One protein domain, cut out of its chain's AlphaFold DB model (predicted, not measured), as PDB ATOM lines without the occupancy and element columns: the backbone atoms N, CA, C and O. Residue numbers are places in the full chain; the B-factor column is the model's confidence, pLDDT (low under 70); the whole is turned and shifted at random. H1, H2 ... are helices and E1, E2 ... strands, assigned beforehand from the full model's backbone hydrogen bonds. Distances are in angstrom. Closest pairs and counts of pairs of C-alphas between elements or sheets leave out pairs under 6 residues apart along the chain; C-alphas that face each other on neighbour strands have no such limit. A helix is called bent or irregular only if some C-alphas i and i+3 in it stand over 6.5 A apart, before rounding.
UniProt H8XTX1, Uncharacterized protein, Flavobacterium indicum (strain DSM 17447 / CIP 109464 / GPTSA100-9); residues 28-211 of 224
ATOM      1  N   GLU A  28     -61.550 -31.862 -26.031       91.00
ATOM      2  CA  GLU A  28     -61.725 -31.867 -24.580       91.00
ATOM      3  C   GLU A  28     -60.885 -32.933 -23.852       91.00
ATOM      4  O   GLU A  28     -60.753 -32.875 -22.629       91.00
ATOM      5  N   TYR A  29     -60.302 -33.885 -24.586       91.31
ATOM      6  CA  TYR A  29     -59.367 -34.900 -24.087       91.31
ATOM      7  C   TYR A  29     -57.915 -34.630 -24.509       91.31
ATOM      8  O   TYR A  29     -57.047 -35.480 -24.297       91.31
ATOM      9  N   LEU A  30     -57.630 -33.467 -25.104       88.06
ATOM     10  CA  LEU A  30     -56.268 -32.986 -25.342       88.06
ATOM     11  C   LEU A  30     -55.714 -32.281 -24.099       88.06
ATOM     12  O   LEU A  30     -56.418 -32.050 -23.117       88.06
ATOM     13  N   TYR A  31     -54.416 -31.973 -24.123       83.25
ATOM     14  CA  TYR A  31     -53.775 -31.275 -23.015       83.25
ATOM     15  C   TYR A  31     -54.300 -29.835 -22.888       83.25
ATOM     16  O   TYR A  31     -54.239 -29.100 -23.876       83.25
ATOM     17  N   PRO A  32     -54.754 -29.411 -21.694       79.56
ATOM     18  CA  PRO A  32     -55.139 -28.023 -21.444       79.56
ATOM     19  C   PRO A  32     -53.909 -27.117 -21.533       79.56
ATOM     20  O   PRO A  32     -52.937 -27.309 -20.801       79.56
ATOM     21  N   ILE A  33     -53.933 -26.137 -22.433       77.25
ATOM     22  CA  ILE A  33     -52.767 -25.299 -22.758       77.25
ATOM     23  C   ILE A  33     -52.322 -24.487 -21.541       77.25
ATOM     24  O   ILE A  33     -51.126 -24.360 -21.278       77.25
ATOM     25  N   GLU A  34     -53.291 -24.014 -20.765       72.56
ATOM     26  CA  GLU A  34     -53.122 -23.250 -19.535       72.56
ATOM     27  C   GLU A  34     -52.295 -23.975 -18.455       72.56
ATOM     28  O   GLU A  34     -51.704 -23.311 -17.609       72.56
ATOM     29  N   ASN A  35     -52.168 -25.307 -18.518       64.94
ATOM     30  CA  ASN A  35     -51.483 -26.110 -17.494       64.94
ATOM     31  C   ASN A  35     -50.165 -26.753 -17.977       64.94
ATOM     32  O   ASN A  35     -49.546 -27.526 -17.244       64.94
ATOM     33  N   ILE A  36     -49.709 -26.458 -19.201       65.62
ATOM     34  CA  ILE A  36     -48.561 -27.138 -19.841       65.62
ATOM     35  C   ILE A  36     -47.195 -26.734 -19.243       65.62
ATOM     36  O   ILE A  36     -46.225 -27.477 -19.372       65.62
ATOM     37  N   GLY A  37     -47.119 -25.623 -18.501       50.12
ATOM     38  CA  GLY A  37     -45.885 -25.122 -17.875       50.12
ATOM     39  C   GLY A  37     -45.445 -25.822 -16.581       50.12
ATOM     40  O   GLY A  37     -44.299 -25.653 -16.176       50.12
ATOM     41  N   ASN A  38     -46.304 -26.633 -15.954       50.69
ATOM     42  CA  ASN A  38     -46.008 -27.262 -14.657       50.69
ATOM     43  C   ASN A  38     -45.377 -28.662 -14.760       50.69
ATOM     44  O   ASN A  38     -45.242 -29.328 -13.742       50.69
ATOM     45  N   GLY A  39     -44.984 -29.106 -15.963       47.38
ATOM     46  CA  GLY A  39     -44.331 -30.401 -16.178       47.38
ATOM     47  C   GLY A  39     -45.201 -31.584 -15.737       47.38
ATOM     48  O   GLY A  39     -45.168 -32.013 -14.591       47.38
ATOM     49  N   LYS A  40     -45.987 -32.165 -16.647       56.19
ATOM     50  CA  LYS A  40     -46.795 -33.346 -16.313       56.19
ATOM     51  C   LYS A  40     -45.933 -34.607 -16.403       56.19
ATOM     52  O   LYS A  40     -45.648 -35.063 -17.500       56.19
ATOM     53  N   GLN A  41     -45.519 -35.179 -15.274       53.41
ATOM     54  CA  GLN A  41     -44.823 -36.470 -15.265       53.41
ATOM     55  C   GLN A  41     -45.810 -37.599 -15.594       53.41
ATOM     56  O   GLN A  41     -46.906 -37.667 -15.042       53.41
ATOM     57  N   PHE A  42     -45.415 -38.501 -16.490       60.28
ATOM     58  CA  PHE A  42     -46.192 -39.685 -16.848       60.28
ATOM     59  C   PHE A  42     -45.449 -40.917 -16.394       60.28
ATOM     60  O   PHE A  42     -44.234 -40.973 -16.530       60.28
ATOM     61  N   ASN A  43     -46.176 -41.916 -15.912       48.69
ATOM     62  CA  ASN A  43     -45.585 -43.207 -15.609       48.69
ATOM     63  C   ASN A  43     -45.758 -44.122 -16.822       48.69
ATOM     64  O   ASN A  43     -46.878 -44.476 -17.189       48.69
ATOM     65  N   TYR A  44     -44.641 -44.486 -17.446       55.34
ATOM     66  CA  TYR A  44     -44.582 -45.566 -18.425       55.34
ATOM     67  C   TYR A  44     -44.472 -46.913 -17.712       55.34
ATOM     68  O   TYR A  44     -43.695 -47.064 -16.768       55.34
ATOM     69  N   TYR A  45     -45.205 -47.912 -18.203       54.72
ATOM     70  CA  TYR A  45     -45.038 -49.292 -17.764       54.72
ATOM     71  C   TYR A  45     -44.884 -50.226 -18.967       54.72
ATOM     72  O   TYR A  45     -45.752 -50.271 -19.844       54.72
ATOM     73  N   ARG A  46     -43.785 -50.995 -18.993       54.22
ATOM     74  CA  ARG A  46     -43.613 -52.128 -19.912       54.22
ATOM     75  C   ARG A  46     -44.046 -53.401 -19.203       54.22
ATOM     76  O   ARG A  46     -43.388 -53.836 -18.258       54.22
ATOM     77  N   VAL A  47     -45.132 -54.006 -19.665       45.03
ATOM     78  CA  VAL A  47     -45.584 -55.303 -19.151       45.03
ATOM     79  C   VAL A  47     -44.584 -56.375 -19.608       45.03
ATOM     80  O   VAL A  47     -44.244 -56.426 -20.787       45.03
ATOM     81  N   GLY A  48     -44.060 -57.182 -18.677       40.41
ATOM     82  CA  GLY A  48     -43.119 -58.279 -18.969       40.41
ATOM     83  C   GLY A  48     -41.619 -57.933 -18.954       40.41
ATOM     84  O   GLY A  48     -40.798 -58.802 -19.218       40.41
ATOM     85  N   SER A  49     -41.224 -56.698 -18.623       43.41
ATOM     86  CA  SER A  49     -39.810 -56.320 -18.451       43.41
ATOM     87  C   SER A  49     -39.410 -56.350 -16.974       43.41
ATOM     88  O   SER A  49     -40.047 -55.684 -16.160       43.41
ATOM     89  N   LEU A  50     -38.317 -57.044 -16.632       38.84
ATOM     90  CA  LEU A  50     -37.715 -56.999 -15.285       38.84
ATOM     91  C   LEU A  50     -37.201 -55.593 -14.920       38.84
ATOM     92  O   LEU A  50     -37.086 -55.250 -13.746       38.84
ATOM     93  N   HIS A  51     -36.935 -54.746 -15.920       43.91
ATOM     94  CA  HIS A  51     -36.517 -53.362 -15.723       43.91
ATOM     95  C   HIS A  51     -37.715 -52.412 -15.836       43.91
ATOM     96  O   HIS A  51     -38.260 -52.226 -16.930       43.91
ATOM     97  N   LYS A  52     -38.088 -51.767 -14.721       48.56
ATOM     98  CA  LYS A  52     -38.929 -50.560 -14.730       48.56
ATOM     99  C   LYS A  52     -38.117 -49.431 -15.362       48.56
ATOM    100  O   LYS A  52     -37.184 -48.919 -14.750       48.56
ATOM    101  N   LYS A  53     -38.430 -49.069 -16.604       56.69
ATOM    102  CA  LYS A  53     -37.899 -47.848 -17.218       56.69
ATOM    103  C   LYS A  53     -38.810 -46.695 -16.817       56.69
ATOM    104  O   LYS A  53     -39.986 -46.711 -17.160       56.69
ATOM    105  N   ASN A  54     -38.273 -45.714 -16.100       59.69
ATOM    106  CA  ASN A  54     -38.999 -44.484 -15.811       59.69
ATOM    107  C   ASN A  54     -38.858 -43.564 -17.026       59.69
ATOM    108  O   ASN A  54     -37.819 -42.922 -17.204       59.69
ATOM    109  N   SER A  55     -39.886 -43.537 -17.875       64.00
ATOM    110  CA  SER A  55     -40.025 -42.470 -18.863       64.00
ATOM    111  C   SER A  55     -40.718 -41.272 -18.222       64.00
ATOM    112  O   SER A  55     -41.700 -41.451 -17.516       64.00
ATOM    113  N   VAL A  56     -40.240 -40.061 -18.484       70.06
ATOM    114  CA  VAL A  56     -40.866 -38.784 -18.125       70.06
ATOM    115  C   VAL A  56     -41.189 -38.062 -19.423       70.06
ATOM    116  O   VAL A  56     -40.359 -38.023 -20.327       70.06
ATOM    117  N   VAL A  57     -42.377 -37.476 -19.543       74.25
ATOM    118  CA  VAL A  57     -42.710 -36.643 -20.700       74.25
ATOM    119  C   VAL A  57     -42.821 -35.197 -20.254       74.25
ATOM    120  O   VAL A  57     -43.574 -34.886 -19.346       74.25
ATOM    121  N   ASN A  58     -42.135 -34.309 -20.957       80.00
ATOM    122  CA  ASN A  58     -42.269 -32.873 -20.787       80.00
ATOM    123  C   ASN A  58     -43.116 -32.301 -21.921       80.00
ATOM    124  O   ASN A  58     -42.953 -32.676 -23.086       80.00
ATOM    125  N   LEU A  59     -44.008 -31.382 -21.572       82.38
ATOM    126  CA  LEU A  59     -44.822 -30.629 -22.517       82.38
ATOM    127  C   LEU A  59     -44.336 -29.179 -22.530       82.38
ATOM    128  O   LEU A  59     -44.015 -28.626 -21.483       82.38
ATOM    129  N   SER A  60     -44.274 -28.563 -23.705       85.94
ATOM    130  CA  SER A  60     -43.969 -27.139 -23.843       85.94
ATOM    131  C   SER A  60     -44.724 -26.519 -25.013       85.94
ATOM    132  O   SER A  60     -45.054 -27.198 -25.987       85.94
ATOM    133  N   ILE A  61     -44.997 -25.218 -24.917       87.00
ATOM    134  CA  ILE A  61     -45.543 -24.430 -26.022       87.00
ATOM    135  C   ILE A  61     -44.404 -23.680 -26.701       87.00
ATOM    136  O   ILE A  61     -43.619 -23.001 -26.040       87.00
ATOM    137  N   ILE A  62     -44.328 -23.792 -28.025       88.00
ATOM    138  CA  ILE A  62     -43.425 -22.988 -28.849       88.00
ATOM    139  C   ILE A  62     -44.242 -22.032 -29.716       88.00
ATOM    140  O   ILE A  62     -45.241 -22.426 -30.319       88.00
ATOM    141  N   ASN A  63     -43.799 -20.780 -29.782       85.12
ATOM    142  CA  ASN A  63     -44.408 -19.743 -30.607       85.12
ATOM    143  C   ASN A  63     -43.539 -19.535 -31.846       85.12
ATOM    144  O   ASN A  63     -42.347 -19.261 -31.712       85.12
ATOM    145  N   ASN A  64     -44.118 -19.649 -33.038       82.62
ATOM    146  CA  ASN A  64     -43.410 -19.411 -34.291       82.62
ATOM    147  C   ASN A  64     -44.198 -18.416 -35.142       82.62
ATOM    148  O   ASN A  64     -45.258 -18.740 -35.677       82.62
ATOM    149  N   SER A  65     -43.658 -17.204 -35.257       72.38
ATOM    150  CA  SER A  65     -44.152 -16.075 -36.055       72.38
ATOM    151  C   SER A  65     -45.544 -15.544 -35.677       72.38
ATOM    152  O   SER A  65     -45.644 -14.353 -35.402       72.38
ATOM    153  N   LYS A  66     -46.594 -16.378 -35.620       78.38
ATOM    154  CA  LYS A  66     -47.943 -16.098 -35.066       78.38
ATOM    155  C   LYS A  66     -48.690 -17.358 -34.601       78.38
ATOM    156  O   LYS A  66     -49.821 -17.259 -34.137       78.38
ATOM    157  N   GLU A  67     -48.086 -18.534 -34.739       86.56
ATOM    158  CA  GLU A  67     -48.722 -19.809 -34.422       86.56
ATOM    159  C   GLU A  67     -48.097 -20.430 -33.178       86.56
ATOM    160  O   GLU A  67     -46.894 -20.305 -32.932       86.56
ATOM    161  N   GLN A  68     -48.933 -21.111 -32.402       87.69
ATOM    162  CA  GLN A  68     -48.517 -21.850 -31.221       87.69
ATOM    163  C   GLN A  68     -48.562 -23.344 -31.514       87.69
ATOM    164  O   GLN A  68     -49.517 -23.851 -32.109       87.69
ATOM    165  N   PHE A  69     -47.540 -24.054 -31.059       90.06
ATOM    166  CA  PHE A  69     -47.444 -25.498 -31.208       90.06
ATOM    167  C   PHE A  69     -47.156 -26.145 -29.868       90.06
ATOM    168  O   PHE A  69     -46.406 -25.602 -29.056       90.06
ATOM    169  N   LEU A  70     -47.711 -27.336 -29.678       87.50
ATOM    170  CA  LEU A  70     -47.399 -28.179 -28.539       87.50
ATOM    171  C   LEU A  70     -46.230 -29.093 -28.898       87.50
ATOM    172  O   LEU A  70     -46.270 -29.800 -29.906       87.50
ATOM    173  N   VAL A  71     -45.205 -29.107 -28.055       88.69
ATOM    174  CA  VAL A  71     -44.096 -30.053 -28.133       88.69
ATOM    175  C   VAL A  71     -44.171 -31.004 -26.948       88.69
ATOM    176  O   VAL A  71     -44.114 -30.595 -25.794       88.69
ATOM    177  N   LYS A  72     -44.263 -32.297 -27.250       85.62
ATOM    178  CA  LYS A  72     -44.128 -33.405 -26.306       85.62
ATOM    179  C   LYS A  72     -42.720 -33.975 -26.433       85.62
ATOM    180  O   LYS A  72     -42.350 -34.398 -27.520       85.62
ATOM    181  N   SER A  73     -41.943 -34.012 -25.356       84.44
ATOM    182  CA  SER A  73     -40.604 -34.621 -25.316       84.44
ATOM    183  C   SER A  73     -40.579 -35.751 -24.297       84.44
ATOM    184  O   SER A  73     -40.886 -35.507 -23.139       84.44
ATOM    185  N   GLU A  74     -40.215 -36.964 -24.699       79.31
ATOM    186  CA  GLU A  74     -40.077 -38.111 -23.795       79.31
ATOM    187  C   GLU A  74     -38.612 -38.314 -23.410       79.31
ATOM    188  O   GLU A  74     -37.718 -38.197 -24.248       79.31
ATOM    189  N   TYR A  75     -38.380 -38.615 -22.137       76.31
ATOM    190  CA  TYR A  75     -37.080 -38.848 -21.533       76.31
ATOM    191  C   TYR A  75     -37.097 -40.183 -20.811       76.31
ATOM    192  O   TYR A  75     -37.945 -40.388 -19.957       76.31
ATOM    193  N   CYS A  76     -36.138 -41.060 -21.072       73.44
ATOM    194  CA  CYS A  76     -35.953 -42.305 -20.337       73.44
ATOM    195  C   CYS A  76     -34.631 -42.223 -19.577       73.44
ATOM    196  O   CYS A  76     -33.587 -41.991 -20.188       73.44
ATOM    197  N   ASN A  77     -34.671 -42.366 -18.249       72.69
ATOM    198  CA  ASN A  77     -33.494 -42.218 -17.378       72.69
ATOM    199  C   ASN A  77     -32.709 -40.906 -17.636       72.69
ATOM    200  O   ASN A  77     -31.483 -40.903 -17.693       72.69
ATOM    201  N   GLY A  78     -33.425 -39.796 -17.849       74.19
ATOM    202  CA  GLY A  78     -32.843 -38.471 -18.116       74.19
ATOM    203  C   GLY A  78     -32.405 -38.219 -19.565       74.19
ATOM    204  O   GLY A  78     -32.122 -37.078 -19.922       74.19
ATOM    205  N   ILE A  79     -32.405 -39.236 -20.428       77.50
ATOM    206  CA  ILE A  79     -32.030 -39.107 -21.843       77.50
ATOM    207  C   ILE A  79     -33.287 -38.907 -22.680       77.50
ATOM    208  O   ILE A  79     -34.203 -39.724 -22.615       77.50
ATOM    209  N   LYS A  80     -33.329 -37.852 -23.500       80.44
ATOM    210  CA  LYS A  80     -34.436 -37.626 -24.438       80.44
ATOM    211  C   LYS A  80     -34.480 -38.763 -25.463       80.44
ATOM    212  O   LYS A  80     -33.493 -38.985 -26.156       80.44
ATOM    213  N   THR A  81     -35.597 -39.477 -25.556       78.69
ATOM    214  CA  THR A  81     -35.782 -40.603 -26.489       78.69
ATOM    215  C   THR A  81     -36.621 -40.215 -27.693       78.69
ATOM    216  O   THR A  81     -36.320 -40.643 -28.805       78.69
ATOM    217  N   ASP A  82     -37.623 -39.360 -27.491       82.88
ATOM    218  CA  ASP A  82     -38.593 -38.985 -28.515       82.88
ATOM    219  C   ASP A  82     -39.031 -37.528 -28.375       82.88
ATOM    220  O   ASP A  82     -39.006 -36.934 -27.293       82.88
ATOM    221  N   SER A  83     -39.469 -36.939 -29.485       87.62
ATOM    222  CA  SER A  83     -40.145 -35.646 -29.491       87.62
ATOM    223  C   SER A  83     -41.231 -35.616 -30.553       87.62
ATOM    224  O   SER A  83     -40.998 -36.011 -31.688       87.62
ATOM    225  N   ILE A  84     -42.396 -35.083 -30.215       91.12
ATOM    226  CA  ILE A  84     -43.506 -34.870 -31.142       91.12
ATOM    227  C   ILE A  84     -43.906 -33.401 -31.078       91.12
ATOM    228  O   ILE A  84     -44.051 -32.853 -29.988       91.12
ATOM    229  N   LYS A  85     -44.105 -32.776 -32.237       91.44
ATOM    230  CA  LYS A  85     -44.698 -31.447 -32.378       91.44
ATOM    231  C   LYS A  85     -46.080 -31.578 -33.003       91.44
ATOM    232  O   LYS A  85     -46.225 -32.188 -34.066       91.44
ATOM    233  N   THR A  86     -47.078 -30.974 -32.373       89.75
ATOM    234  CA  THR A  86     -48.454 -30.925 -32.870       89.75
ATOM    235  C   THR A  86     -48.975 -29.494 -32.928       89.75
ATOM    236  O   THR A  86     -48.461 -28.595 -32.258       89.75
ATOM    237  N   THR A  87     -50.045 -29.275 -33.692       89.31
ATOM    238  CA  THR A  87     -50.907 -28.104 -33.481       89.31
ATOM    239  C   THR A  87     -51.529 -28.173 -32.082       89.31
ATOM    240  O   THR A  87     -51.586 -29.245 -31.466       89.31
ATOM    241  N   LEU A  88     -52.049 -27.051 -31.584       85.00
ATOM    242  CA  LEU A  88     -52.821 -27.026 -30.333       85.00
ATOM    243  C   LEU A  88     -54.084 -27.896 -30.386       85.00
ATOM    244  O   LEU A  88     -54.574 -28.345 -29.357       85.00
ATOM    245  N   LYS A  89     -54.590 -28.169 -31.594       84.62
ATOM    246  CA  LYS A  89     -55.723 -29.069 -31.808       84.62
ATOM    247  C   LYS A  89     -55.320 -30.545 -31.863       84.62
ATOM    248  O   LYS A  89     -56.208 -31.371 -31.914       84.62
ATOM    249  N   GLY A  90     -54.030 -30.892 -31.828       81.56
ATOM    250  CA  GLY A  90     -53.558 -32.285 -31.821       81.56
ATOM    251  C   GLY A  90     -53.090 -32.831 -33.175       81.56
ATOM    252  O   GLY A  90     -52.640 -33.978 -33.244       81.56
ATOM    253  N   GLY A  91     -53.114 -32.014 -34.232       86.62
ATOM    254  CA  GLY A  91     -52.631 -32.398 -35.557       86.62
ATOM    255  C   GLY A  91     -51.118 -32.609 -35.548       86.62
ATOM    256  O   GLY A  91     -50.375 -31.704 -35.174       86.62
ATOM    257  N   LEU A  92     -50.657 -33.800 -35.935       89.19
ATOM    258  CA  LEU A  92     -49.234 -34.153 -35.972       89.19
ATOM    259  C   LEU A  92     -48.501 -33.368 -37.069       89.19
ATOM    260  O   LEU A  92     -48.885 -33.446 -38.233       89.19
ATOM    261  N   LEU A  93     -47.424 -32.667 -36.703       90.69
ATOM    262  CA  LEU A  93     -46.607 -31.879 -37.634       90.69
ATOM    263  C   LEU A  93     -45.208 -32.463 -37.803       90.69
ATOM    264  O   LEU A  93     -44.722 -32.613 -38.919       90.69
ATOM    265  N   GLU A  94     -44.550 -32.781 -36.690       92.69
ATOM    266  CA  GLU A  94     -43.189 -33.310 -36.702       92.69
ATOM    267  C   GLU A  94     -43.032 -34.387 -35.635       92.69
ATOM    268  O   GLU A  94     -43.626 -34.315 -34.557       92.69
ATOM    269  N   ILE A  95     -42.193 -35.374 -35.927       92.00
ATOM    270  CA  ILE A  95     -41.784 -36.395 -34.974       92.00
ATOM    271  C   ILE A  95     -40.285 -36.630 -35.099       92.00
ATOM    272  O   ILE A  95     -39.726 -36.603 -36.196       92.00
ATOM    273  N   TYR A  96     -39.642 -36.832 -33.961       89.12
ATOM    274  CA  TYR A  96     -38.216 -37.039 -33.834       89.12
ATOM    275  C   TYR A  96     -37.968 -38.212 -32.908       89.12
ATOM    276  O   TYR A  96     -38.586 -38.294 -31.845       89.12
ATOM    277  N   ASN A  97     -37.019 -39.062 -33.277       84.75
ATOM    278  CA  ASN A  97     -36.512 -40.103 -32.402       84.75
ATOM    279  C   ASN A  97     -35.000 -39.921 -32.205       84.75
ATOM    280  O   ASN A  97     -34.278 -39.573 -33.138       84.75
ATOM    281  N   PHE A  98     -34.544 -40.121 -30.974       76.38
ATOM    282  CA  PHE A  98     -33.178 -39.857 -30.520       76.38
ATOM    283  C   PHE A  98     -32.429 -41.144 -30.141       76.38
ATOM    284  O   PHE A  98     -31.269 -41.085 -29.748       76.38
ATOM    285  N   ASN A  99     -33.086 -42.307 -30.214       68.56
ATOM    286  CA  ASN A  99     -32.551 -43.581 -29.724       68.56
ATOM    287  C   ASN A  99     -32.852 -44.792 -30.634       68.56
ATOM    288  O   ASN A  99     -32.506 -45.927 -30.314       68.56
ATOM    289  N   LEU A 100     -33.511 -44.583 -31.777       64.25
ATOM    290  CA  LEU A 100     -33.992 -45.668 -32.634       64.25
ATOM    291  C   LEU A 100     -32.829 -46.430 -33.261       64.25
ATOM    292  O   LEU A 100     -32.988 -47.592 -33.614       64.25
ATOM    293  N   LEU A 101     -31.669 -45.792 -33.437       59.31
ATOM    294  CA  LEU A 101     -30.536 -46.295 -34.214       59.31
ATOM    295  C   LEU A 101     -29.278 -46.418 -33.347       59.31
ATOM    296  O   LEU A 101     -28.290 -45.727 -33.558       59.31
ATOM    297  N   TYR A 102     -29.330 -47.302 -32.348       51.00
ATOM    298  CA  TYR A 102     -28.183 -47.656 -31.508       51.00
ATOM    299  C   TYR A 102     -26.921 -47.946 -32.336       51.00
ATOM    300  O   TYR A 102     -26.851 -48.950 -33.044       51.00
ATOM    301  N   LYS A 103     -25.921 -47.075 -32.196       44.88
ATOM    302  CA  LYS A 103     -24.500 -47.378 -31.962       44.88
ATOM    303  C   LYS A 103     -23.771 -46.031 -31.909       44.88
ATOM    304  O   LYS A 103     -23.574 -45.375 -32.922       44.88
ATOM    305  N   THR A 104     -23.337 -45.630 -30.720       43.62
ATOM    306  CA  THR A 104     -22.252 -44.653 -30.478       43.62
ATOM    307  C   THR A 104     -22.496 -43.146 -30.665       43.62
ATOM    308  O   THR A 104     -21.742 -42.384 -30.067       43.62
ATOM    309  N   GLN A 105     -23.541 -42.673 -31.358       52.53
ATOM    310  CA  GLN A 105     -23.904 -41.240 -31.385       52.53
ATOM    311  C   GLN A 105     -25.428 -41.051 -31.356       52.53
ATOM    312  O   GLN A 105     -26.149 -41.736 -32.079       52.53
ATOM    313  N   TYR A 106     -25.920 -40.137 -30.511       58.78
ATOM    314  CA  TYR A 106     -27.325 -39.713 -30.491       58.78
ATOM    315  C   TYR A 106     -27.628 -38.911 -31.766       58.78
ATOM    316  O   TYR A 106     -27.617 -37.681 -31.757       58.78
ATOM    317  N   GLU A 107     -27.845 -39.595 -32.888       68.38
ATOM    318  CA  GLU A 107     -28.362 -38.944 -34.088       68.38
ATOM    319  C   GLU A 107     -29.830 -38.570 -33.853       68.38
ATOM    320  O   GLU A 107     -30.667 -39.408 -33.513       68.38
ATOM    321  N   ILE A 108     -30.143 -37.285 -34.023       84.00
ATOM    322  CA  ILE A 108     -31.519 -36.793 -33.999       84.00
ATOM    323  C   ILE A 108     -32.154 -37.151 -35.338       84.00
ATOM    324  O   ILE A 108     -31.797 -36.586 -36.373       84.00
ATOM    325  N   LEU A 109     -33.125 -38.056 -35.327       86.50
ATOM    326  CA  LEU A 109     -33.772 -38.522 -36.547       86.50
ATOM    327  C   LEU A 109     -35.141 -37.890 -36.667       86.50
ATOM    328  O   LEU A 109     -36.068 -38.249 -35.940       86.50
ATOM    329  N   LYS A 110     -35.283 -36.965 -37.615       92.06
ATOM    330  CA  LYS A 110     -36.599 -36.467 -38.009       92.06
ATOM    331  C   LYS A 110     -37.325 -37.557 -38.797       92.06
ATOM    332  O   LYS A 110     -36.850 -37.991 -39.843       92.06
ATOM    333  N   GLY A 111     -38.479 -37.985 -38.300       92.19
ATOM    334  CA  GLY A 111     -39.343 -38.923 -38.999       92.19
ATOM    335  C   GLY A 111     -40.035 -38.255 -40.182       92.19
ATOM    336  O   GLY A 111     -40.610 -37.169 -40.058       92.19
ATOM    337  N   LYS A 112     -40.014 -38.919 -41.336       95.38
ATOM    338  CA  LYS A 112     -40.843 -38.573 -42.490       95.38
ATOM    339  C   LYS A 112     -42.216 -39.213 -42.309       95.38
ATOM    340  O   LYS A 112     -42.341 -40.434 -42.372       95.38
ATOM    341  N   ILE A 113     -43.241 -38.392 -42.103       94.25
ATOM    342  CA  ILE A 113     -44.637 -38.841 -42.040       94.25
ATOM    343  C   ILE A 113     -45.074 -39.186 -43.469       94.25
ATOM    344  O   ILE A 113     -45.250 -38.297 -44.298       94.25
ATOM    345  N   ILE A 114     -45.177 -40.478 -43.777       96.00
ATOM    346  CA  ILE A 114     -45.622 -40.980 -45.087       96.00
ATOM    347  C   ILE A 114     -47.148 -40.983 -45.148       96.00
ATOM    348  O   ILE A 114     -47.733 -40.659 -46.176       96.00
ATOM    349  N   GLU A 115     -47.785 -41.358 -44.042       94.25
ATOM    350  CA  GLU A 115     -49.234 -41.432 -43.922       94.25
ATOM    351  C   GLU A 115     -49.634 -41.006 -42.512       94.25
ATOM    352  O   GLU A 115     -48.993 -41.392 -41.535       94.25
ATOM    353  N   ASN A 116     -50.684 -40.200 -42.403       91.94
ATOM    354  CA  ASN A 116     -51.334 -39.895 -41.137       91.94
ATOM    355  C   ASN A 116     -52.778 -39.492 -41.422       91.94
ATOM    356  O   ASN A 116     -53.039 -38.350 -41.794       91.94
ATOM    357  N   LYS A 117     -53.702 -40.442 -41.303       92.19
ATOM    358  CA  LYS A 117     -55.115 -40.239 -41.643       92.19
ATOM    359  C   LYS A 117     -56.031 -40.876 -40.615       92.19
ATOM    360  O   LYS A 117     -55.649 -41.828 -39.932       92.19
ATOM    361  N   ILE A 118     -57.252 -40.368 -40.541       91.88
ATOM    362  CA  ILE A 118     -58.321 -40.933 -39.722       91.88
ATOM    363  C   ILE A 118     -59.367 -41.488 -40.673       91.88
ATOM    364  O   ILE A 118     -59.895 -40.762 -41.512       91.88
ATOM    365  N   ILE A 119     -59.629 -42.783 -40.560       92.06
ATOM    366  CA  ILE A 119     -60.656 -43.467 -41.337       92.06
ATOM    367  C   ILE A 119     -61.850 -43.773 -40.446       92.06
ATOM    368  O   ILE A 119     -61.697 -44.046 -39.257       92.06
ATOM    369  N   ASP A 120     -63.040 -43.735 -41.029       89.38
ATOM    370  CA  ASP A 120     -64.228 -44.258 -40.374       89.38
ATOM    371  C   ASP A 120     -64.234 -45.787 -40.495       89.38
ATOM    372  O   ASP A 120     -64.224 -46.323 -41.604       89.38
ATOM    373  N   ASP A 121     -64.201 -46.475 -39.359       85.88
ATOM    374  CA  ASP A 121     -64.270 -47.934 -39.256       85.88
ATOM    375  C   ASP A 121     -65.543 -48.415 -38.537       85.88
ATOM    376  O   ASP A 121     -65.643 -49.585 -38.170       85.88
ATOM    377  N   GLY A 122     -66.516 -47.517 -38.334       85.25
ATOM    378  CA  GLY A 122     -67.748 -47.780 -37.592       85.25
ATOM    379  C   GLY A 122     -67.622 -47.631 -36.073       85.25
ATOM    380  O   GLY A 122     -68.638 -47.712 -35.383       85.25
ATOM    381  N   SER A 123     -66.419 -47.393 -35.537       86.50
ATOM    382  CA  SER A 123     -66.237 -47.047 -34.123       86.50
ATOM    383  C   SER A 123     -66.481 -45.555 -33.861       86.50
ATOM    384  O   SER A 123     -66.448 -44.726 -34.771       86.50
ATOM    385  N   GLU A 124     -66.683 -45.191 -32.593       87.69
ATOM    386  CA  GLU A 124     -66.989 -43.815 -32.169       87.69
ATOM    387  C   GLU A 124     -65.967 -42.779 -32.675       87.69
ATOM    388  O   GLU A 124     -66.312 -41.706 -33.191       87.69
ATOM    389  N   LEU A 125     -64.677 -43.110 -32.572       90.12
ATOM    390  CA  LEU A 125     -63.603 -42.214 -32.999       90.12
ATOM    391  C   LEU A 125     -63.095 -42.512 -34.412       90.12
ATOM    392  O   LEU A 125     -62.439 -41.649 -35.000       90.12
ATOM    393  N   GLY A 126     -63.467 -43.652 -34.992       91.12
ATOM    394  CA  GLY A 126     -62.835 -44.203 -36.183       91.12
ATOM    395  C   GLY A 126     -61.514 -44.898 -35.838       91.12
ATOM    396  O   GLY A 126     -61.265 -45.305 -34.700       91.12
ATOM    397  N   LYS A 127     -60.607 -44.949 -36.813       93.44
ATOM    398  CA  LYS A 127     -59.248 -45.471 -36.653       93.44
ATOM    399  C   LYS A 127     -58.222 -44.506 -37.226       93.44
ATOM    400  O   LYS A 127     -58.334 -44.083 -38.377       93.44
ATOM    401  N   ARG A 128     -57.185 -44.190 -36.453       94.31
ATOM    402  CA  ARG A 128     -56.015 -43.448 -36.933       94.31
ATOM    403  C   ARG A 128     -54.975 -44.418 -37.480       94.31
ATOM    404  O   ARG A 128     -54.563 -45.342 -36.785       94.31
ATOM    405  N   ILE A 129     -54.536 -44.174 -38.709       94.69
ATOM    406  CA  ILE A 129     -53.448 -44.903 -39.361       94.69
ATOM    407  C   ILE A 129     -52.298 -43.926 -39.567       94.69
ATOM    408  O   ILE A 129     -52.475 -42.888 -40.210       94.69
ATOM    409  N   SER A 130     -51.125 -44.271 -39.042       94.31
ATOM    410  CA  SER A 130     -49.911 -43.471 -39.186       94.31
ATOM    411  C   SER A 130     -48.747 -44.342 -39.653       94.31
ATOM    412  O   SER A 130     -48.519 -45.422 -39.115       94.31
ATOM    413  N   LYS A 131     -47.990 -43.857 -40.638       96.00
ATOM    414  CA  LYS A 131     -46.781 -44.492 -41.171       96.00
ATOM    415  C   LYS A 131     -45.645 -43.488 -41.169       96.00
ATOM    416  O   LYS A 131     -45.743 -42.433 -41.802       96.00
ATOM    417  N   ILE A 132     -44.569 -43.810 -40.463       95.00
ATOM    418  CA  ILE A 132     -43.426 -42.916 -40.269       95.00
ATOM    419  C   ILE A 132     -42.150 -43.646 -40.667       95.00
ATOM    420  O   ILE A 132     -41.898 -44.757 -40.207       95.00
ATOM    421  N   LEU A 133     -41.335 -43.009 -41.501       93.50
ATOM    422  CA  LEU A 133     -40.031 -43.515 -41.915       93.50
ATOM    423  C   LEU A 133     -38.913 -42.702 -41.266       93.50
ATOM    424  O   LEU A 133     -38.881 -41.476 -41.381       93.50
ATOM    425  N   TYR A 134     -37.970 -43.394 -40.641       89.62
ATOM    426  CA  TYR A 134     -36.727 -42.831 -40.136       89.62
ATOM    427  C   TYR A 134     -35.567 -43.342 -40.982       89.62
ATOM    428  O   TYR A 134     -35.319 -44.546 -41.038       89.62
ATOM    429  N   ASN A 135     -34.841 -42.419 -41.608       88.56
ATOM    430  CA  ASN A 135     -33.640 -42.726 -42.373       88.56
ATOM    431  C   ASN A 135     -32.433 -42.288 -41.558       88.56
ATOM    432  O   ASN A 135     -32.209 -41.088 -41.405       88.56
ATOM    433  N   GLY A 136     -31.676 -43.242 -41.029       80.75
ATOM    434  CA  GLY A 136     -30.367 -42.939 -40.469       80.75
ATOM    435  C   GLY A 136     -29.247 -43.512 -41.306       80.75
ATOM    436  O   GLY A 136     -29.461 -44.243 -42.273       80.75
ATOM    437  N   LYS A 137     -28.024 -43.202 -40.891       77.12
ATOM    438  CA  LYS A 137     -26.812 -43.527 -41.643       77.12
ATOM    439  C   LYS A 137     -26.637 -45.023 -41.938       77.12
ATOM    440  O   LYS A 137     -26.108 -45.382 -42.984       77.12
ATOM    441  N   TYR A 138     -27.054 -45.890 -41.014       76.19
ATOM    442  CA  TYR A 138     -26.769 -47.331 -41.077       76.19
ATOM    443  C   TYR A 138     -27.980 -48.210 -41.389       76.19
ATOM    444  O   TYR A 138     -27.806 -49.378 -41.745       76.19
ATOM    445  N   ARG A 139     -29.192 -47.690 -41.192       80.31
ATOM    446  CA  ARG A 139     -30.438 -48.438 -41.360       80.31
ATOM    447  C   ARG A 139     -31.621 -47.491 -41.520       80.31
ATOM    448  O   ARG A 139     -31.612 -46.368 -41.015       80.31
ATOM    449  N   GLU A 140     -32.653 -48.006 -42.160       87.62
ATOM    450  CA  GLU A 140     -33.966 -47.391 -42.274       87.62
ATOM    451  C   GLU A 140     -34.924 -48.093 -41.310       87.62
ATOM    452  O   GLU A 140     -34.842 -49.309 -41.107       87.62
ATOM    453  N   VAL A 141     -35.832 -47.334 -40.706       87.12
ATOM    454  CA  VAL A 141     -36.852 -47.879 -39.807       87.12
ATOM    455  C   VAL A 141     -38.216 -47.354 -40.206       87.12
ATOM    456  O   VAL A 141     -38.448 -46.146 -40.210       87.12
ATOM    457  N   LEU A 142     -39.121 -48.272 -40.527       91.62
ATOM    458  CA  LEU A 142     -40.515 -47.967 -40.819       91.62
ATOM    459  C   LEU A 142     -41.363 -48.308 -39.597       91.62
ATOM    460  O   LEU A 142     -41.290 -49.418 -39.076       91.62
ATOM    461  N   VAL A 143     -42.164 -47.353 -39.142       91.75
ATOM    462  CA  VAL A 143     -43.085 -47.519 -38.020       91.75
ATOM    463  C   VAL A 143     -44.507 -47.352 -38.533       91.75
ATOM    464  O   VAL A 143     -44.899 -46.251 -38.924       91.75
ATOM    465  N   ASP A 144     -45.269 -48.439 -38.487       95.25
ATOM    466  CA  ASP A 144     -46.688 -48.483 -38.817       95.25
ATOM    467  C   ASP A 144     -47.503 -48.521 -37.525       95.25
ATOM    468  O   ASP A 144     -47.258 -49.343 -36.638       95.25
ATOM    469  N   GLN A 145     -48.477 -47.627 -37.406       95.19
ATOM    470  CA  GLN A 145     -49.332 -47.498 -36.235       95.19
ATOM    471  C   GLN A 145     -50.798 -47.506 -36.644       95.19
ATOM    472  O   GLN A 145     -51.214 -46.760 -37.530       95.19
ATOM    473  N   GLU A 146     -51.581 -48.316 -35.945       96.19
ATOM    474  CA  GLU A 146     -53.037 -48.306 -36.018       96.19
ATOM    475  C   GLU A 146     -53.589 -48.052 -34.621       96.19
ATOM    476  O   GLU A 146     -53.410 -48.881 -33.728       96.19
ATOM    477  N   GLU A 147     -54.245 -46.910 -34.422       95.38
ATOM    478  CA  GLU A 147     -54.891 -46.553 -33.161       95.38
ATOM    479  C   GLU A 147     -56.409 -46.528 -33.303       95.38
ATOM    480  O   GLU A 147     -56.943 -45.887 -34.208       95.38
ATOM    481  N   LYS A 148     -57.094 -47.201 -32.382       95.69
ATOM    482  CA  LYS A 148     -58.555 -47.301 -32.336       95.69
ATOM    483  C   LYS A 148     -59.082 -46.989 -30.941       95.69
ATOM    484  O   LYS A 148     -58.388 -47.191 -29.938       95.69
ATOM    485  N   PHE A 149     -60.321 -46.520 -30.888       94.31
ATOM    486  CA  PHE A 149     -61.066 -46.401 -29.642       94.31
ATOM    487  C   PHE A 149     -61.372 -47.793 -29.082       94.31
ATOM    488  O   PHE A 149     -61.670 -48.717 -29.839       94.31
ATOM    489  N   LEU A 150     -61.268 -47.949 -27.762       91.88
ATOM    490  CA  LEU A 150     -61.678 -49.169 -27.076       91.88
ATOM    491  C   LEU A 150     -62.990 -48.966 -26.326       91.88
ATOM    492  O   LEU A 150     -63.939 -49.705 -26.571       91.88
ATOM    493  N   TYR A 151     -63.016 -48.023 -25.385       92.62
ATOM    494  CA  TYR A 151     -64.170 -47.755 -24.527       92.62
ATOM    495  C   TYR A 151     -63.969 -46.477 -23.701       92.62
ATOM    496  O   TYR A 151     -62.838 -46.021 -23.494       92.62
ATOM    497  N   ASP A 152     -65.074 -45.971 -23.159       93.94
ATOM    498  CA  ASP A 152     -65.104 -44.935 -22.127       93.94
ATOM    499  C   ASP A 152     -64.921 -45.525 -20.729       93.94
ATOM    500  O   ASP A 152     -65.369 -46.632 -20.423       93.94
ATOM    501  N   THR A 153     -64.283 -44.772 -19.840       92.94
ATOM    502  CA  THR A 153     -64.097 -45.157 -18.442       92.94
ATOM    503  C   THR A 153     -64.064 -43.939 -17.516       92.94
ATOM    504  O   THR A 153     -64.137 -42.792 -17.960       92.94
ATOM    505  N   ILE A 154     -63.965 -44.189 -16.213       88.94
ATOM    506  CA  ILE A 154     -63.817 -43.169 -15.174       88.94
ATOM    507  C   ILE A 154     -62.508 -43.446 -14.436       88.94
ATOM    508  O   ILE A 154     -62.232 -44.584 -14.056       88.94
ATOM    509  N   ILE A 155     -61.691 -42.410 -14.249       82.62
ATOM    510  CA  ILE A 155     -60.450 -42.470 -13.470       82.62
ATOM    511  C   ILE A 155     -60.606 -41.559 -12.258       82.62
ATOM    512  O   ILE A 155     -61.067 -40.426 -12.392       82.62
ATOM    513  N   ASN A 156     -60.215 -42.055 -11.085       80.06
ATOM    514  CA  ASN A 156     -60.167 -41.252  -9.872       80.06
ATOM    515  C   ASN A 156     -58.803 -40.549  -9.766       80.06
ATOM    516  O   ASN A 156     -57.763 -41.214  -9.813       80.06
ATOM    517  N   ILE A 157     -58.813 -39.222  -9.662       78.31
ATOM    518  CA  ILE A 157     -57.627 -38.381  -9.469       78.31
ATOM    519  C   ILE A 157     -57.907 -37.517  -8.243       78.31
ATOM    520  O   ILE A 157     -58.900 -36.798  -8.215       78.31
ATOM    521  N   ASP A 158     -57.069 -37.628  -7.212       81.38
ATOM    522  CA  ASP A 158     -57.199 -36.875  -5.956       81.38
ATOM    523  C   ASP A 158     -58.599 -36.955  -5.310       81.38
ATOM    524  O   ASP A 158     -59.100 -35.994  -4.729       81.38
ATOM    525  N   GLY A 159     -59.257 -38.116  -5.411       82.75
ATOM    526  CA  GLY A 159     -60.591 -38.351  -4.856       82.75
ATOM    527  C   GLY A 159     -61.747 -37.923  -5.763       82.75
ATOM    528  O   GLY A 159     -62.897 -38.206  -5.432       82.75
ATOM    529  N   LEU A 160     -61.474 -37.304  -6.915       89.00
ATOM    530  CA  LEU A 160     -62.482 -36.851  -7.873       89.00
ATOM    531  C   LEU A 160     -62.582 -37.791  -9.075       89.00
ATOM    532  O   LEU A 160     -61.584 -38.290  -9.594       89.00
ATOM    533  N   GLU A 161     -63.808 -38.027  -9.536       91.81
ATOM    534  CA  GLU A 161     -64.077 -38.838 -10.720       91.81
ATOM    535  C   GLU A 161     -63.946 -38.017 -12.004       91.81
ATOM    536  O   GLU A 161     -64.615 -36.998 -12.193       91.81
ATOM    537  N   HIS A 162     -63.127 -38.507 -12.933       88.25
ATOM    538  CA  HIS A 162     -62.914 -37.882 -14.230       88.25
ATOM    539  C   HIS A 162     -63.242 -38.843 -15.369       88.25
ATOM    540  O   HIS A 162     -62.779 -39.983 -15.397       88.25
ATOM    541  N   LYS A 163     -64.000 -38.355 -16.359       95.00
ATOM    542  CA  LYS A 163     -64.255 -39.091 -17.603       95.00
ATOM    543  C   LYS A 163     -62.955 -39.298 -18.374       95.00
ATOM    544  O   LYS A 163     -62.168 -38.358 -18.527       95.00
ATOM    545  N   ALA A 164     -62.768 -40.498 -18.901       92.06
ATOM    546  CA  ALA A 164     -61.596 -40.866 -19.671       92.06
ATOM    547  C   ALA A 164     -61.955 -41.722 -20.891       92.06
ATOM    548  O   ALA A 164     -62.835 -42.573 -20.820       92.06
ATOM    549  N   LEU A 165     -61.223 -41.524 -21.984       94.38
ATOM    550  CA  LEU A 165     -61.257 -42.369 -23.174       94.38
ATOM    551  C   LEU A 165     -60.073 -43.324 -23.144       94.38
ATOM    552  O   LEU A 165     -58.944 -42.921 -22.834       94.38
ATOM    553  N   VAL A 166     -60.307 -44.570 -23.534       90.94
ATOM    554  CA  VAL A 166     -59.250 -45.571 -23.674       90.94
ATOM    555  C   VAL A 166     -59.053 -45.913 -25.142       90.94
ATOM    556  O   VAL A 166     -60.004 -46.237 -25.852       90.94
ATOM    557  N   THR A 167     -57.800 -45.879 -25.596       93.81
ATOM    558  CA  THR A 167     -57.417 -46.277 -26.956       93.81
ATOM    559  C   THR A 167     -56.406 -47.413 -26.932       93.81
ATOM    560  O   THR A 167     -55.639 -47.580 -25.977       93.81
ATOM    561  N   GLU A 168     -56.391 -48.192 -28.006       92.94
ATOM    562  CA  GLU A 168     -55.356 -49.183 -28.286       92.94
ATOM    563  C   GLU A 168     -54.616 -48.776 -29.551       92.94
ATOM    564  O   GLU A 168     -55.236 -48.530 -30.582       92.94
ATOM    565  N   THR A 169     -53.290 -48.730 -29.478       93.62
ATOM    566  CA  THR A 169     -52.407 -48.575 -30.630       93.62
ATOM    567  C   THR A 169     -51.637 -49.863 -30.851       93.62
ATOM    568  O   THR A 169     -50.823 -50.246 -30.011       93.62
ATOM    569  N   LYS A 170     -51.823 -50.495 -32.005       93.69
ATOM    570  CA  LYS A 170     -50.903 -51.523 -32.487       93.69
ATOM    571  C   LYS A 170     -49.776 -50.841 -33.247       93.69
ATOM    572  O   LYS A 170     -50.034 -50.074 -34.170       93.69
ATOM    573  N   ILE A 171     -48.542 -51.116 -32.854       90.19
ATOM    574  CA  ILE A 171     -47.329 -50.554 -33.441       90.19
ATOM    575  C   ILE A 171     -46.550 -51.712 -34.049       90.19
ATOM    576  O   ILE A 171     -46.272 -52.696 -33.366       90.19
ATOM    577  N   LYS A 172     -46.209 -51.600 -35.327       90.62
ATOM    578  CA  LYS A 172     -45.276 -52.495 -36.005       90.62
ATOM    579  C   LYS A 172     -44.059 -51.688 -36.414       90.62
ATOM    580  O   LYS A 172     -44.189 -50.671 -37.091       90.62
ATOM    581  N   THR A 173     -42.886 -52.141 -36.015       87.25
ATOM    582  CA  THR A 173     -41.617 -51.527 -36.388       87.25
ATOM    583  C   THR A 173     -40.851 -52.488 -37.274       87.25
ATOM    584  O   THR A 173     -40.697 -53.655 -36.935       87.25
ATOM    585  N   LEU A 174     -40.393 -51.995 -38.417       88.06
ATOM    586  CA  LEU A 174     -39.664 -52.749 -39.419       88.06
ATOM    587  C   LEU A 174     -38.275 -52.152 -39.600       88.06
ATOM    588  O   LEU A 174     -38.145 -50.956 -39.864       88.06
ATOM    589  N   TYR A 175     -37.251 -52.991 -39.513       84.19
ATOM    590  CA  TYR A 175     -35.861 -52.581 -39.650       84.19
ATOM    591  C   TYR A 175     -35.316 -53.032 -41.005       84.19
ATOM    592  O   TYR A 175     -35.345 -54.221 -41.336       84.19
ATOM    593  N   LYS A 176     -34.798 -52.079 -41.787       84.25
ATOM    594  CA  LYS A 176     -34.227 -52.319 -43.117       84.25
ATOM    595  C   LYS A 176     -32.795 -51.814 -43.227       84.25
ATOM    596  O   LYS A 176     -32.437 -50.790 -42.648       84.25
ATOM    597  N   LYS A 177     -31.963 -52.529 -43.978       82.50
ATOM    598  CA  LYS A 177     -30.604 -52.113 -44.343       82.50
ATOM    599  C   LYS A 177     -30.420 -52.354 -45.833       82.50
ATOM    600  O   LYS A 177     -30.589 -53.478 -46.290       82.50
ATOM    601  N   ASN A 178     -30.091 -51.302 -46.585       82.12
ATOM    602  CA  ASN A 178     -29.953 -51.355 -48.046       82.12
ATOM    603  C   ASN A 178     -31.173 -52.008 -48.734       82.12
ATOM    604  O   ASN A 178     -31.021 -52.861 -49.604       82.12
ATOM    605  N   GLY A 179     -32.388 -51.663 -48.290       77.44
ATOM    606  CA  GLY A 179     -33.641 -52.222 -48.810       77.44
ATOM    607  C   GLY A 179     -34.016 -53.623 -48.306       77.44
ATOM    608  O   GLY A 179     -35.154 -54.041 -48.512       77.44
ATOM    609  N   ILE A 180     -33.122 -54.324 -47.602       82.12
ATOM    610  CA  ILE A 180     -33.357 -55.678 -47.081       82.12
ATOM    611  C   ILE A 180     -33.913 -55.596 -45.655       82.12
ATOM    612  O   ILE A 180     -33.322 -54.948 -44.789       82.12
ATOM    613  N   GLU A 181     -35.048 -56.250 -45.410       84.25
ATOM    614  CA  GLU A 181     -35.622 -56.418 -44.071       84.25
ATOM    615  C   GLU A 181     -34.789 -57.408 -43.253       84.25
ATOM    616  O   GLU A 181     -34.480 -58.500 -43.724       84.25
ATOM    617  N   TYR A 182     -34.436 -57.036 -42.022       78.19
ATOM    618  CA  TYR A 182     -33.654 -57.899 -41.128       78.19
ATOM    619  C   TYR A 182     -34.238 -58.007 -39.716       78.19
ATOM    620  O   TYR A 182     -33.662 -58.655 -38.847       78.19
ATOM    621  N   GLY A 183     -35.404 -57.406 -39.479       76.88
ATOM    622  CA  GLY A 183     -36.218 -57.752 -38.329       76.88
ATOM    623  C   GLY A 183     -37.424 -56.848 -38.149       76.88
ATOM    624  O   GLY A 183     -37.554 -55.804 -38.796       76.88
ATOM    625  N   ASN A 184     -38.302 -57.266 -37.245       82.81
ATOM    626  CA  ASN A 184     -39.535 -56.575 -36.926       82.81
ATOM    627  C   ASN A 184     -39.854 -56.677 -35.430       82.81
ATOM    628  O   ASN A 184     -39.309 -57.519 -34.719       82.81
ATOM    629  N   GLU A 185     -40.703 -55.774 -34.958       79.62
ATOM    630  CA  GLU A 185     -41.219 -55.764 -33.593       79.62
ATOM    631  C   GLU A 185     -42.689 -55.349 -33.615       79.62
ATOM    632  O   GLU A 185     -43.047 -54.352 -34.251       79.62
ATOM    633  N   THR A 186     -43.538 -56.091 -32.903       83.94
ATOM    634  CA  THR A 186     -44.936 -55.719 -32.679       83.94
ATOM    635  C   THR A 186     -45.188 -55.368 -31.216       83.94
ATOM    636  O   THR A 186     -45.005 -56.184 -30.307       83.94
ATOM    637  N   LEU A 187     -45.703 -54.160 -30.995       81.44
ATOM    638  CA  LEU A 187     -46.109 -53.652 -29.689       81.44
ATOM    639  C   LEU A 187     -47.599 -53.317 -29.691       81.44
ATOM    640  O   LEU A 187     -48.133 -52.808 -30.677       81.44
ATOM    641  N   ASN A 188     -48.263 -53.540 -28.564       82.81
ATOM    642  CA  ASN A 188     -49.598 -53.016 -28.299       82.81
ATOM    643  C   ASN A 188     -49.495 -51.995 -27.170       82.81
ATOM    644  O   ASN A 188     -48.984 -52.288 -26.093       82.81
ATOM    645  N   LYS A 189     -49.971 -50.781 -27.416       83.94
ATOM    646  CA  LYS A 189     -50.012 -49.695 -26.441       83.94
ATOM    647  C   LYS A 189     -51.456 -49.413 -26.070       83.94
ATOM    648  O   LYS A 189     -52.263 -49.143 -26.952       83.94
ATOM    649  N   LYS A 190     -51.763 -49.372 -24.781       84.06
ATOM    650  CA  LYS A 190     -53.055 -48.905 -24.273       84.06
ATOM    651  C   LYS A 190     -52.881 -47.523 -23.665       84.06
ATOM    652  O   LYS A 190     -52.012 -47.360 -22.812       84.06
ATOM    653  N   SER A 191     -53.663 -46.545 -24.109       86.25
ATOM    654  CA  SER A 191     -53.553 -45.146 -23.671       86.25
ATOM    655  C   SER A 191     -54.844 -44.686 -23.009       86.25
ATOM    656  O   SER A 191     -55.926 -45.015 -23.488       86.25
ATOM    657  N   TYR A 192     -54.721 -43.906 -21.939       86.19
ATOM    658  CA  TYR A 192     -55.838 -43.343 -21.187       86.19
ATOM    659  C   TYR A 192     -55.797 -41.823 -21.308       86.19
ATOM    660  O   TYR A 192     -54.853 -41.191 -20.826       86.19
ATOM    661  N   TYR A 193     -56.801 -41.237 -21.953       89.50
ATOM    662  CA  TYR A 193     -56.948 -39.791 -22.107       89.50
ATOM    663  C   TYR A 193     -58.046 -39.307 -21.174       89.50
ATOM    664  O   TYR A 193     -59.181 -39.751 -21.288       89.50
ATOM    665  N   VAL A 194     -57.727 -38.409 -20.251       89.25
ATOM    666  CA  VAL A 194     -58.668 -37.895 -19.251       89.25
ATOM    667  C   VAL A 194     -59.142 -36.510 -19.677       89.25
ATOM    668  O   VAL A 194     -58.339 -35.655 -20.066       89.25
ATOM    669  N   LYS A 195     -60.457 -36.284 -19.610       91.12
ATOM    670  CA  LYS A 195     -61.079 -35.024 -20.021       91.12
ATOM    671  C   LYS A 195     -60.509 -33.860 -19.213       91.12
ATOM    672  O   LYS A 195     -60.540 -33.900 -17.987       91.12
ATOM    673  N   GLY A 196     -60.006 -32.833 -19.892       87.44
ATOM    674  CA  GLY A 196     -59.370 -31.671 -19.266       87.44
ATOM    675  C   GLY A 196     -57.951 -31.917 -18.746       87.44
ATOM    676  O   GLY A 196     -57.357 -31.008 -18.187       87.44
ATOM    677  N   PHE A 197     -57.382 -33.112 -18.936       82.50
ATOM    678  CA  PHE A 197     -56.012 -33.438 -18.521       82.50
ATOM    679  C   PHE A 197     -55.126 -33.889 -19.687       82.50
ATOM    680  O   PHE A 197     -53.900 -33.877 -19.538       82.50
ATOM    681  N   GLY A 198     -55.695 -34.310 -20.816       85.00
ATOM    682  CA  GLY A 198     -54.946 -34.910 -21.917       85.00
ATOM    683  C   GLY A 198     -54.702 -36.407 -21.724       85.00
ATOM    684  O   GLY A 198     -55.337 -37.058 -20.894       85.00
ATOM    685  N   LEU A 199     -53.712 -36.959 -22.435       83.25
ATOM    686  CA  LEU A 199     -53.153 -38.271 -22.085       83.25
ATOM    687  C   LEU A 199     -52.752 -38.237 -20.599       83.25
ATOM    688  O   LEU A 199     -52.242 -37.221 -20.128       83.25
ATOM    689  N   TYR A 200     -53.048 -39.296 -19.851       79.25
ATOM    690  CA  TYR A 200     -52.821 -39.411 -18.405       79.25
ATOM    691  C   TYR A 200     -51.907 -40.587 -18.065       79.25
ATOM    692  O   TYR A 200     -50.993 -40.451 -17.257       79.25
ATOM    693  N   SER A 201     -52.100 -41.725 -18.727       75.94
ATOM    694  CA  SER A 201     -51.232 -42.897 -18.599       75.94
ATOM    695  C   SER A 201     -51.220 -43.702 -19.895       75.94
ATOM    696  O   SER A 201     -52.127 -43.598 -20.729       75.94
ATOM    697  N   TYR A 202     -50.184 -44.519 -20.074       75.62
ATOM    698  CA  TYR A 202     -50.184 -45.568 -21.083       75.62
ATOM    699  C   TYR A 202     -49.322 -46.752 -20.648       75.62
ATOM    700  O   TYR A 202     -48.314 -46.594 -19.960       75.62
ATOM    701  N   GLY A 203     -49.722 -47.944 -21.077       69.75
ATOM    702  CA  GLY A 203     -48.950 -49.174 -20.924       69.75
ATOM    703  C   GLY A 203     -48.588 -49.739 -22.287       69.75
ATOM    704  O   GLY A 203     -49.361 -49.587 -23.235       69.75
ATOM    705  N   ILE A 204     -47.422 -50.378 -22.393       70.62
ATOM    706  CA  ILE A 204     -47.019 -51.110 -23.599       70.62
ATOM    707  C   ILE A 204     -46.802 -52.578 -23.253       70.62
ATOM    708  O   ILE A 204     -46.055 -52.916 -22.332       70.62
ATOM    709  N   GLU A 205     -47.430 -53.434 -24.043       68.12
ATOM    710  CA  GLU A 205     -47.199 -54.866 -24.096       68.12
ATOM    711  C   GLU A 205     -46.443 -55.193 -25.388       68.12
ATOM    712  O   GLU A 205     -46.797 -54.733 -26.475       68.12
ATOM    713  N   SER A 206     -45.372 -55.968 -25.268       64.88
ATOM    714  CA  SER A 206     -44.538 -56.404 -26.387       64.88
ATOM    715  C   SER A 206     -44.804 -57.888 -26.597       64.88
ATOM    716  O   SER A 206     -44.623 -58.665 -25.664       64.88
ATOM    717  N   LYS A 207     -45.309 -58.267 -27.779       57.88
ATOM    718  CA  LYS A 207     -45.583 -59.679 -28.106       57.88
ATOM    719  C   LYS A 207     -44.353 -60.398 -28.652       57.88
ATOM    720  O   LYS A 207     -44.252 -61.609 -28.496       57.88
ATOM    721  N   ASP A 208     -43.444 -59.649 -29.269       54.19
ATOM    722  CA  ASP A 208     -42.241 -60.197 -29.872       54.19
ATOM    723  C   ASP A 208     -41.077 -60.070 -28.894       54.19
ATOM    724  O   ASP A 208     -40.648 -58.979 -28.513       54.19
ATOM    725  N   ASP A 209     -40.616 -61.238 -28.461       42.31
ATOM    726  CA  ASP A 209     -39.478 -61.432 -27.589       42.31
ATOM    727  C   ASP A 209     -38.253 -60.729 -28.189       42.31
ATOM    728  O   ASP A 209     -37.654 -61.175 -29.173       42.31
ATOM    729  N   SER A 210     -37.866 -59.600 -27.593       44.25
ATOM    730  CA  SER A 210     -36.623 -58.904 -27.929       44.25
ATOM    731  C   SER A 210     -35.385 -59.817 -27.818       44.25
ATOM    732  O   SER A 210     -34.313 -59.427 -28.278       44.25
ATOM    733  N   SER A 211     -35.518 -61.040 -27.283       38.81
ATOM    734  CA  SER A 211     -34.482 -62.075 -27.295       38.81
ATOM    735  C   SER A 211     -33.927 -62.381 -28.688       38.81
ATOM    736  O   SER A 211     -32.715 -62.477 -28.798       38.81
TER     737      SER A 211
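What this domain is: This is residues 28 to 211 of the 224 residues of an uncharacterized protein of Flavobacterium indicum (strain DSM 17447 / CIP 109464 / GPTSA100-9) (UniProt H8XTX1). A large, twisted and curled sheet of seven strands wraps round one side of a hollow, and a smaller sheet of four strands, E2 to E5, covers the other side, so that together they form a loosely closed, barrel-like shell. Inside the large sheet the strands E8, E9 and E10 are long and bent, and the turns at the two ends of E9 make the longest reach; the one short helix, H1, lies beside the edge strand E2. The printed part has 184 residues, with named elements in the order H1 and then E1 to E11, and the class is mostly strand. The large sheet runs E1, E11, E10, E9, E8, E7, E6 and is mixed; the small one runs E2, E3, E4, E5, all antiparallel. The whole is compact, with a radius of gyration of the C-alphas of 17.0 A, and rounded, spanning 52 by 41 by 37 A.

Where its parts are: In the large sheet, E9 is residues 160 to 177 and spans 50.8 A, from C-alpha 160 at (-62.482, -36.851, -7.873) to C-alpha 177 at (-30.604, -52.113, -44.343). E8 is residues 140 to 157, 41.4 A, and E10 residues 180 to 194, 41.6 A. E7 is residues 127 to 135, 26.4 A, and E6 residues 112 to 119, 20.4 A. E11 is residues 198 to 206, 24.3 A, ending at (-44.538, -56.404, -26.387), and E1 is residues 44 to 47, 9.8 A. In the small sheet, E2 is residues 55 to 64, 27.9 A; E3 residues 67 to 76, 29.5 A; E4 residues 79 to 87, 24.8 A; and E5 residues 92 to 97, 14.5 A. H1, residues 33 to 38, begins at (-52.767, -25.299, -22.758) and spans 10.7 A; it is irregular, with C-alphas 34 and 37 at 7.7 A.

How they stand to each other: E6 to E11 form a meander, each strand the antiparallel neighbour of the one before. In the hairpin of E8 and E9, N 148 and O 168 are 2.9 A apart, within hydrogen-bond range. E8 bends by 92 degrees at residue 154 and E9 by 58 degrees at residue 163. E9 and E10 pair through N 171 and O 187, 2.8 A, and E10 and E11 through N 190 and O 203, 2.9 A. E7 pairs with E8 through N 130 and O 145, 2.9 A, and with the edge strand E6 through N 129 and O 117, 2.9 A. The other edge strand, E1, is parallel to E11 at 27 degrees, with N 47 and O 204 at 3.0 A. E2 to E5 form the second meander; N 60 and O 71 are 2.9 A apart, N 72 and O 84 2.8 A, and N 85 and O 94 2.8 A. Between the sheets, the closest C-alphas of E5 and E6 are those of Glu 94 and Ile 113, 7.8 A, and those of E1 and E2 are Tyr 44 and Ser 55, 5.5 A. E4 and E10 are apart. H1 is on the small sheet at a height of 6.2 A, over none of its strands, but only just: 2 of its 6 C-alphas fall on E2. Its closest C-alpha pair with E2 is Ile 36 and Leu 59, 5.8 A. In H1, 0 of 2 O i to N i+4 pairs and 1 of 3 O i to N i+3 pairs are within hydrogen-bond range.

The domain as a whole: The two C-alphas farthest apart, those of Gly 159 and Asn 178, are 54.5 A apart. The printed part has no cut. The link from E5 to E6, residues 98 to 111, is long; its residues 109 to 110 pair antiparallel with residues 96 to 97 of E5. The mean pLDDT of the printed part is 79.7, and it is under 70 at residues 35 to 55, 99 to 107, 203 and 205 to 211.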